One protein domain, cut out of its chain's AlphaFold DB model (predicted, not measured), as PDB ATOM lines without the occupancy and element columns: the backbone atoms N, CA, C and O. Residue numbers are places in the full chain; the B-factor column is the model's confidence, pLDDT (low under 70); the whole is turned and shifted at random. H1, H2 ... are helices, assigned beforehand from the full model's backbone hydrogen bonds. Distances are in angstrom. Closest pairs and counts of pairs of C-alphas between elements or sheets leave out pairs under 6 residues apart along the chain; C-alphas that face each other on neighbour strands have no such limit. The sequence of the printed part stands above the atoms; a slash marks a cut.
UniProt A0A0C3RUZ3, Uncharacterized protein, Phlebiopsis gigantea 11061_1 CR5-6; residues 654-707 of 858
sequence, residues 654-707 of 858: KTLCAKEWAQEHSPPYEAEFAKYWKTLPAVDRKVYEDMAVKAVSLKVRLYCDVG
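Overview. This is residues 654 to 707 of the 858 residues of an uncharacterized protein of Phlebiopsis gigantea 11061_1 CR5-6 (UniProt A0A0C3RUZ3). The long helix H3 and the shorter H2 make an open V, with their tight link at the corner, and H1 lies between them in the opening and touches both. The far part of H3 sticks out of this body as an arm, residues 696 to 707, of which 696 to 705 belong to H3. The printed part has 54 residues with three named helices, in the order H1, H2, H3, and no named strand; the class is all helix. It is loose, with a radius of gyration of the C-alphas of 14.0 A, and spans 42 by 25 by 14 A.

Along the chain. Find C-alpha 682 at (123.703, 162.177, 129.901); from there H3, residues 682 to 705, runs 34.3 A to C-alpha 705 at (117.947, 133.571, 147.966). Look back to C-alpha 654 at (118.752, 151.105, 126.599) for the beginning of H1, residues 654 to 664, 15.2 A long. H2 takes residues 670 to 679 and is 14.4 A long.

Arrangement. Start on H3, which touches H1 with residues 688 to 692 alone. Their closest C-alphas are those of Tyr 688 and Cys 657, 6.5 A apart, and their lines are about perpendicular, at 73 degrees. H1 also touches H2, closest at the C-alphas of Ala 658 and Phe 673, 7.2 A apart. These two run opposite ways at a steep tilt of 69 degrees, only just short of about perpendicular. H2 and H3 are only just apart, their closest C-alphas 8.1 A from each other. In H1 and H3 every O i to N i+4 pair is within hydrogen-bond range; in H2, 5 of 6 are.

Size, cuts and confidence. The two C-alphas farthest apart are those of Thr 679 and Gly 707, 42.3 A. The outline is elongated, but only just. The printed part has no cut, and both links, H1 to H2 and H2 to H3, are tight. Mean pLDDT of the printed part is 91.2; look at residues 701 to 707 for the values under 70.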
ATOM      1  N   LYS A 654     119.479 150.971 127.859       98.00
ATOM      2  CA  LYS A 654     118.752 151.105 126.599       98.00
ATOM      3  C   LYS A 654     117.536 150.175 126.491       98.00
ATOM      4  O   LYS A 654     116.578 150.554 125.830       98.00
ATOM      5  N   THR A 655     117.541 148.980 127.091       97.62
ATOM      6  CA  THR A 655     116.371 148.077 127.061       97.62
ATOM      7  C   THR A 655     115.318 148.417 128.115       97.62
ATOM      8  O   THR A 655     114.150 148.146 127.859       97.62
ATOM      9  N   LEU A 656     115.681 149.061 129.231       97.88
ATOM     10  CA  LEU A 656     114.710 149.676 130.149       97.88
ATOM     11  C   LEU A 656     114.063 150.910 129.509       97.88
ATOM     12  O   LEU A 656     112.852 150.933 129.312       97.88
ATOM     13  N   CYS A 657     114.879 151.851 129.032       98.44
ATOM     14  CA  CYS A 657     114.419 153.041 128.319       98.44
ATOM     15  C   CYS A 657     113.568 152.705 127.076       98.44
ATOM     16  O   CYS A 657     112.608 153.404 126.773       98.44
ATOM     17  N   ALA A 658     113.858 151.599 126.377       98.06
ATOM     18  CA  ALA A 658     113.013 151.113 125.285       98.06
ATOM     19  C   ALA A 658     111.632 150.615 125.745       98.06
ATOM     20  O   ALA A 658     110.684 150.747 124.976       98.06
ATOM     21  N   LYS A 659     111.506 150.032 126.948       97.69
ATOM     22  CA  LYS A 659     110.211 149.592 127.499       97.69
ATOM     23  C   LYS A 659     109.348 150.798 127.868       97.69
ATOM     24  O   LYS A 659     108.208 150.861 127.425       97.69
ATOM     25  N   GLU A 660     109.907 151.762 128.592       97.81
ATOM     26  CA  GLU A 660     109.198 152.985 129.003       97.81
ATOM     27  C   GLU A 660     108.817 153.847 127.786       97.81
ATOM     28  O   GLU A 660     107.641 154.150 127.588       97.81
ATOM     29  N   TRP A 661     109.756 154.110 126.866       97.94
ATOM     30  CA  TRP A 661     109.457 154.860 125.639       97.94
ATOM     31  C   TRP A 661     108.372 154.190 124.780       97.94
ATOM     32  O   TRP A 661     107.543 154.882 124.192       97.94
ATOM     33  N   ALA A 662     108.339 152.852 124.718       97.75
ATOM     34  CA  ALA A 662     107.318 152.112 123.972       97.75
ATOM     35  C   ALA A 662     105.929 152.098 124.640       97.75
ATOM     36  O   ALA A 662     104.945 151.845 123.949       97.75
ATOM     37  N   GLN A 663     105.837 152.375 125.947       97.06
ATOM     38  CA  GLN A 663     104.560 152.584 126.640       97.06
ATOM     39  C   GLN A 663     103.995 153.980 126.345       97.06
ATOM     40  O   GLN A 663     102.798 154.120 126.113       97.06
ATOM     41  N   GLU A 664     104.858 154.998 126.290       97.69
ATOM     42  CA  GLU A 664     104.477 156.373 125.936       97.69
ATOM     43  C   GLU A 664     104.152 156.548 124.439       97.69
ATOM     44  O   GLU A 664     103.233 157.282 124.077       97.69
ATOM     45  N   HIS A 665     104.908 155.890 123.552       97.00
ATOM     46  CA  HIS A 665     104.881 156.133 122.106       97.00
ATOM     47  C   HIS A 665     104.306 154.935 121.341       97.00
ATOM     48  O   HIS A 665     105.042 154.170 120.719       97.00
ATOM     49  N   SER A 666     102.979 154.782 121.346       95.56
ATOM     50  CA  SER A 666     102.286 153.761 120.547       95.56
ATOM     51  C   SER A 666     101.768 154.328 119.211       95.56
ATOM     52  O   SER A 666     101.066 155.342 119.230       95.56
ATOM     53  N   PRO A 667     102.055 153.707 118.044       94.00
ATOM     54  CA  PRO A 667     102.894 152.523 117.843       94.00
ATOM     55  C   PRO A 667     104.403 152.858 117.873       94.00
ATOM     56  O   PRO A 667     104.832 153.816 117.224       94.00
ATOM     57  N   PRO A 668     105.244 152.050 118.545       95.94
ATOM     58  CA  PRO A 668     106.646 152.400 118.744       95.94
ATOM     59  C   PRO A 668     107.486 152.070 117.504       95.94
ATOM     60  O   PRO A 668     107.532 150.925 117.051       95.94
ATOM     61  N   TYR A 669     108.205 153.057 116.959       98.06
ATOM     62  CA  TYR A 669     109.081 152.886 115.791       98.06
ATOM     63  C   TYR A 669     110.570 152.898 116.163       98.06
ATOM     64  O   TYR A 669     111.062 153.803 116.837       98.06
ATOM     65  N   GLU A 670     111.332 151.927 115.646       97.62
ATOM     66  CA  GLU A 670     112.745 151.725 116.009       97.62
ATOM     67  C   GLU A 670     113.627 152.931 115.648       97.62
ATOM     68  O   GLU A 670     114.525 153.296 116.406       97.62
ATOM     69  N   ALA A 671     113.349 153.585 114.516       97.38
ATOM     70  CA  ALA A 671     114.083 154.768 114.068       97.38
ATOM     71  C   ALA A 671     113.845 156.002 114.959       97.38
ATOM     72  O   ALA A 671     114.729 156.849 115.083       97.38
ATOM     73  N   GLU A 672     112.671 156.100 115.587       97.69
ATOM     74  CA  GLU A 672     112.303 157.228 116.448       97.69
ATOM     75  C   GLU A 672     112.872 157.021 117.857       97.69
ATOM     76  O   GLU A 672     113.553 157.917 118.358       97.69
ATOM     77  N   PHE A 673     112.806 155.801 118.406       98.25
ATOM     78  CA  PHE A 673     113.562 155.439 119.611       98.25
ATOM     79  C   PHE A 673     115.083 155.596 119.432       98.25
ATOM     80  O   PHE A 673     115.777 156.125 120.301       98.25
ATOM     81  N   ALA A 674     115.634 155.194 118.281       97.94
ATOM     82  CA  ALA A 674     117.060 155.349 117.983       97.94
ATOM     83  C   ALA A 674     117.505 156.815 117.818       97.94
ATOM     84  O   ALA A 674     118.707 157.091 117.897       97.94
ATOM     85  N   LYS A 675     116.563 157.745 117.600       98.12
ATOM     86  CA  LYS A 675     116.789 159.192 117.700       98.12
ATOM     87  C   LYS A 675     116.686 159.642 119.161       98.12
ATOM     88  O   LYS A 675     117.643 160.232 119.651       98.12
ATOM     89  N   TYR A 676     115.597 159.291 119.850       98.31
ATOM     90  CA  TYR A 676     115.342 159.621 121.258       98.31
ATOM     91  C   TYR A 676     116.521 159.246 122.169       98.31
ATOM     92  O   TYR A 676     117.094 160.122 122.810       98.31
ATOM     93  N   TRP A 677     116.998 157.995 122.118       98.06
ATOM     94  CA  TRP A 677     118.148 157.518 122.906       98.06
ATOM     95  C   TRP A 677     119.459 158.289 122.642       98.06
ATOM     96  O   TRP A 677     120.344 158.322 123.495       98.06
ATOM     97  N   LYS A 678     119.614 158.915 121.465       97.94
ATOM     98  CA  LYS A 678     120.779 159.761 121.138       97.94
ATOM     99  C   LYS A 678     120.614 161.206 121.606       97.94
ATOM    100  O   LYS A 678     121.614 161.844 121.913       97.94
ATOM    101  N   THR A 679     119.386 161.723 121.619       98.19
ATOM    102  CA  THR A 679     119.066 163.066 122.131       98.19
ATOM    103  C   THR A 679     118.896 163.105 123.648       98.19
ATOM    104  O   THR A 679     118.980 164.181 124.226       98.19
ATOM    105  N   LEU A 680     118.679 161.951 124.286       98.06
ATOM    106  CA  LEU A 680     118.511 161.817 125.730       98.06
ATOM    107  C   LEU A 680     119.754 162.370 126.470       98.06
ATOM    108  O   LEU A 680     120.882 161.954 126.151       98.06
ATOM    109  N   PRO A 681     119.589 163.302 127.428       98.25
ATOM    110  CA  PRO A 681     120.670 163.824 128.260       98.25
ATOM    111  C   PRO A 681     121.536 162.739 128.907       98.25
ATOM    112  O   PRO A 681     121.113 161.605 129.126       98.25
ATOM    113  N   ALA A 682     122.785 163.092 129.222       97.44
ATOM    114  CA  ALA A 682     123.703 162.177 129.901       97.44
ATOM    115  C   ALA A 682     123.231 161.830 131.327       97.44
ATOM    116  O   ALA A 682     123.464 160.716 131.783       97.44
ATOM    117  N   VAL A 683     122.530 162.758 131.994       97.88
ATOM    118  CA  VAL A 683     121.926 162.549 133.320       97.88
ATOM    119  C   VAL A 683     120.855 161.459 133.249       97.88
ATOM    120  O   VAL A 683     120.964 160.453 133.940       97.88
ATOM    121  N   ASP A 684     119.883 161.599 132.347       97.88
ATOM    122  CA  ASP A 684     118.775 160.647 132.216       97.88
ATOM    123  C   ASP A 684     119.264 159.273 131.732       97.88
ATOM    124  O   ASP A 684     118.807 158.237 132.212       97.88
ATOM    125  N   ARG A 685     120.265 159.238 130.836       98.25
ATOM    126  CA  ARG A 685     120.947 157.983 130.477       98.25
ATOM    127  C   ARG A 685     121.592 157.310 131.685       98.25
ATOM    128  O   ARG A 685     121.429 156.100 131.818       98.25
ATOM    129  N   LYS A 686     122.222 158.073 132.585       97.62
ATOM    130  CA  LYS A 686     122.761 157.523 133.833       97.62
ATOM    131  C   LYS A 686     121.656 156.967 134.739       97.62
ATOM    132  O   LYS A 686     121.833 155.885 135.282       97.62
ATOM    133  N   VAL A 687     120.495 157.622 134.844       98.19
ATOM    134  CA  VAL A 687     119.349 157.083 135.610       98.19
ATOM    135  C   VAL A 687     118.951 155.693 135.095       98.19
ATOM    136  O   VAL A 687     118.797 154.764 135.888       98.19
ATOM    137  N   TYR A 688     118.881 155.500 133.774       98.31
ATOM    138  CA  TYR A 688     118.632 154.179 133.187       98.31
ATOM    139  C   TYR A 688     119.782 153.174 133.399       98.31
ATOM    140  O   TYR A 688     119.530 151.970 133.480       98.31
ATOM    141  N   GLU A 689     121.036 153.628 133.488       97.75
ATOM    142  CA  GLU A 689     122.203 152.791 133.812       97.75
ATOM    143  C   GLU A 689     122.153 152.320 135.276       97.75
ATOM    144  O   GLU A 689     122.194 151.111 135.522       97.75
ATOM    145  N   ASP A 690     121.916 153.227 136.224       97.56
ATOM    146  CA  ASP A 690     121.727 152.928 137.649       97.56
ATOM    147  C   ASP A 690     120.512 151.994 137.872       97.56
ATOM    148  O   ASP A 690     120.587 151.020 138.630       97.56
ATOM    149  N   MET A 691     119.400 152.213 137.152       96.94
ATOM    150  CA  MET A 691     118.232 151.316 137.154       96.94
ATOM    151  C   MET A 691     118.553 149.929 136.584       96.94
ATOM    152  O   MET A 691     118.083 148.927 137.129       96.94
ATOM    153  N   ALA A 692     119.365 149.831 135.526       97.12
ATOM    154  CA  ALA A 692     119.768 148.547 134.956       97.12
ATOM    155  C   ALA A 692     120.677 147.758 135.910       97.12
ATOM    156  O   ALA A 692     120.443 146.566 136.117       97.12
ATOM    157  N   VAL A 693     121.648 148.418 136.554       95.50
ATOM    158  CA  VAL A 693     122.498 147.807 137.592       95.50
ATOM    159  C   VAL A 693     121.645 147.300 138.760       95.50
ATOM    160  O   VAL A 693     121.803 146.153 139.185       95.50
ATOM    161  N   LYS A 694     120.681 148.103 139.233       96.31
ATOM    162  CA  LYS A 694     119.750 147.720 140.308       96.31
ATOM    163  C   LYS A 694     118.833 146.552 139.919       96.31
ATOM    164  O   LYS A 694     118.592 145.666 140.734       96.31
ATOM    165  N   ALA A 695     118.340 146.515 138.682       94.19
ATOM    166  CA  ALA A 695     117.512 145.415 138.188       94.19
ATOM    167  C   ALA A 695     118.310 144.104 138.044       94.19
ATOM    168  O   ALA A 695     117.801 143.030 138.370       94.19
ATOM    169  N   VAL A 696     119.573 144.181 137.607       92.31
ATOM    170  CA  VAL A 696     120.474 143.020 137.537       92.31
ATOM    171  C   VAL A 696     120.831 142.509 138.935       92.31
ATOM    172  O   VAL A 696     120.751 141.303 139.158       92.31
ATOM    173  N   SER A 697     121.160 143.383 139.894       87.00
ATOM    174  CA  SER A 697     121.512 142.951 141.256       87.00
ATOM    175  C   SER A 697     120.331 142.326 142.005       87.00
ATOM    176  O   SER A 697     120.505 141.290 142.648       87.00
ATOM    177  N   LEU A 698     119.115 142.865 141.847       87.25
ATOM    178  CA  LEU A 698     117.886 142.240 142.354       87.25
ATOM    179  C   LEU A 698     117.633 140.866 141.717       87.25
ATOM    180  O   LEU A 698     117.317 139.915 142.430       87.25
ATOM    181  N   LYS A 699     117.821 140.730 140.395       81.31
ATOM    182  CA  LYS A 699     117.659 139.442 139.704       81.31
ATOM    183  C   LYS A 699     118.680 138.400 140.172       81.31
ATOM    184  O   LYS A 699     118.296 137.260 140.409       81.31
ATOM    185  N   VAL A 700     119.951 138.776 140.347       77.56
ATOM    186  CA  VAL A 700     120.984 137.882 140.907       77.56
ATOM    187  C   VAL A 700     120.620 137.461 142.329       77.56
ATOM    188  O   VAL A 700     120.646 136.272 142.627       77.56
ATOM    189  N   ARG A 701     120.212 138.411 143.181       57.91
ATOM    190  CA  ARG A 701     119.831 138.115 144.565       57.91
ATOM    191  C   ARG A 701     118.667 137.126 144.655       57.91
ATOM    192  O   ARG A 701     118.747 136.201 145.448       57.91
ATOM    193  N   LEU A 702     117.637 137.266 143.818       66.56
ATOM    194  CA  LEU A 702     116.525 136.310 143.783       66.56
ATOM    195  C   LEU A 702     116.981 134.888 143.409       66.56
ATOM    196  O   LEU A 702     116.502 133.937 144.013       66.56
ATOM    197  N   TYR A 703     117.938 134.715 142.489       67.44
ATOM    198  CA  TYR A 703     118.488 133.381 142.201       67.44
ATOM    199  C   TYR A 703     119.324 132.801 143.352       67.44
ATOM    200  O   TYR A 703     119.340 131.583 143.522       67.44
ATOM    201  N   CYS A 704     120.002 133.642 144.139       62.78
ATOM    202  CA  CYS A 704     120.735 133.204 145.330       62.78
ATOM    203  C   CYS A 704     119.789 132.832 146.483       62.78
ATOM    204  O   CYS A 704     119.930 131.755 147.056       62.78
ATOM    205  N   ASP A 705     118.820 133.696 146.792       49.03
ATOM    206  CA  ASP A 705     117.947 133.571 147.966       49.03
ATOM    207  C   ASP A 705     116.852 132.484 147.780       49.03
ATOM    208  O   ASP A 705     116.337 131.973 148.770       49.03
ATOM    209  N   VAL A 706     116.501 132.101 146.537       58.19
ATOM    210  CA  VAL A 706     115.420 131.125 146.223       58.19
ATOM    211  C   VAL A 706     115.926 129.697 145.937       58.19
ATOM    212  O   VAL A 706     115.129 128.770 145.839       58.19
ATOM    213  N   GLY A 707     117.241 129.468 145.840       42.59
ATOM    214  CA  GLY A 707     117.793 128.104 145.870       42.59
ATOM    215  C   GLY A 707     117.386 127.184 144.707       42.59
ATOM    216  O   GLY A 707     117.075 126.019 144.929       42.59
TER     217      GLY A 707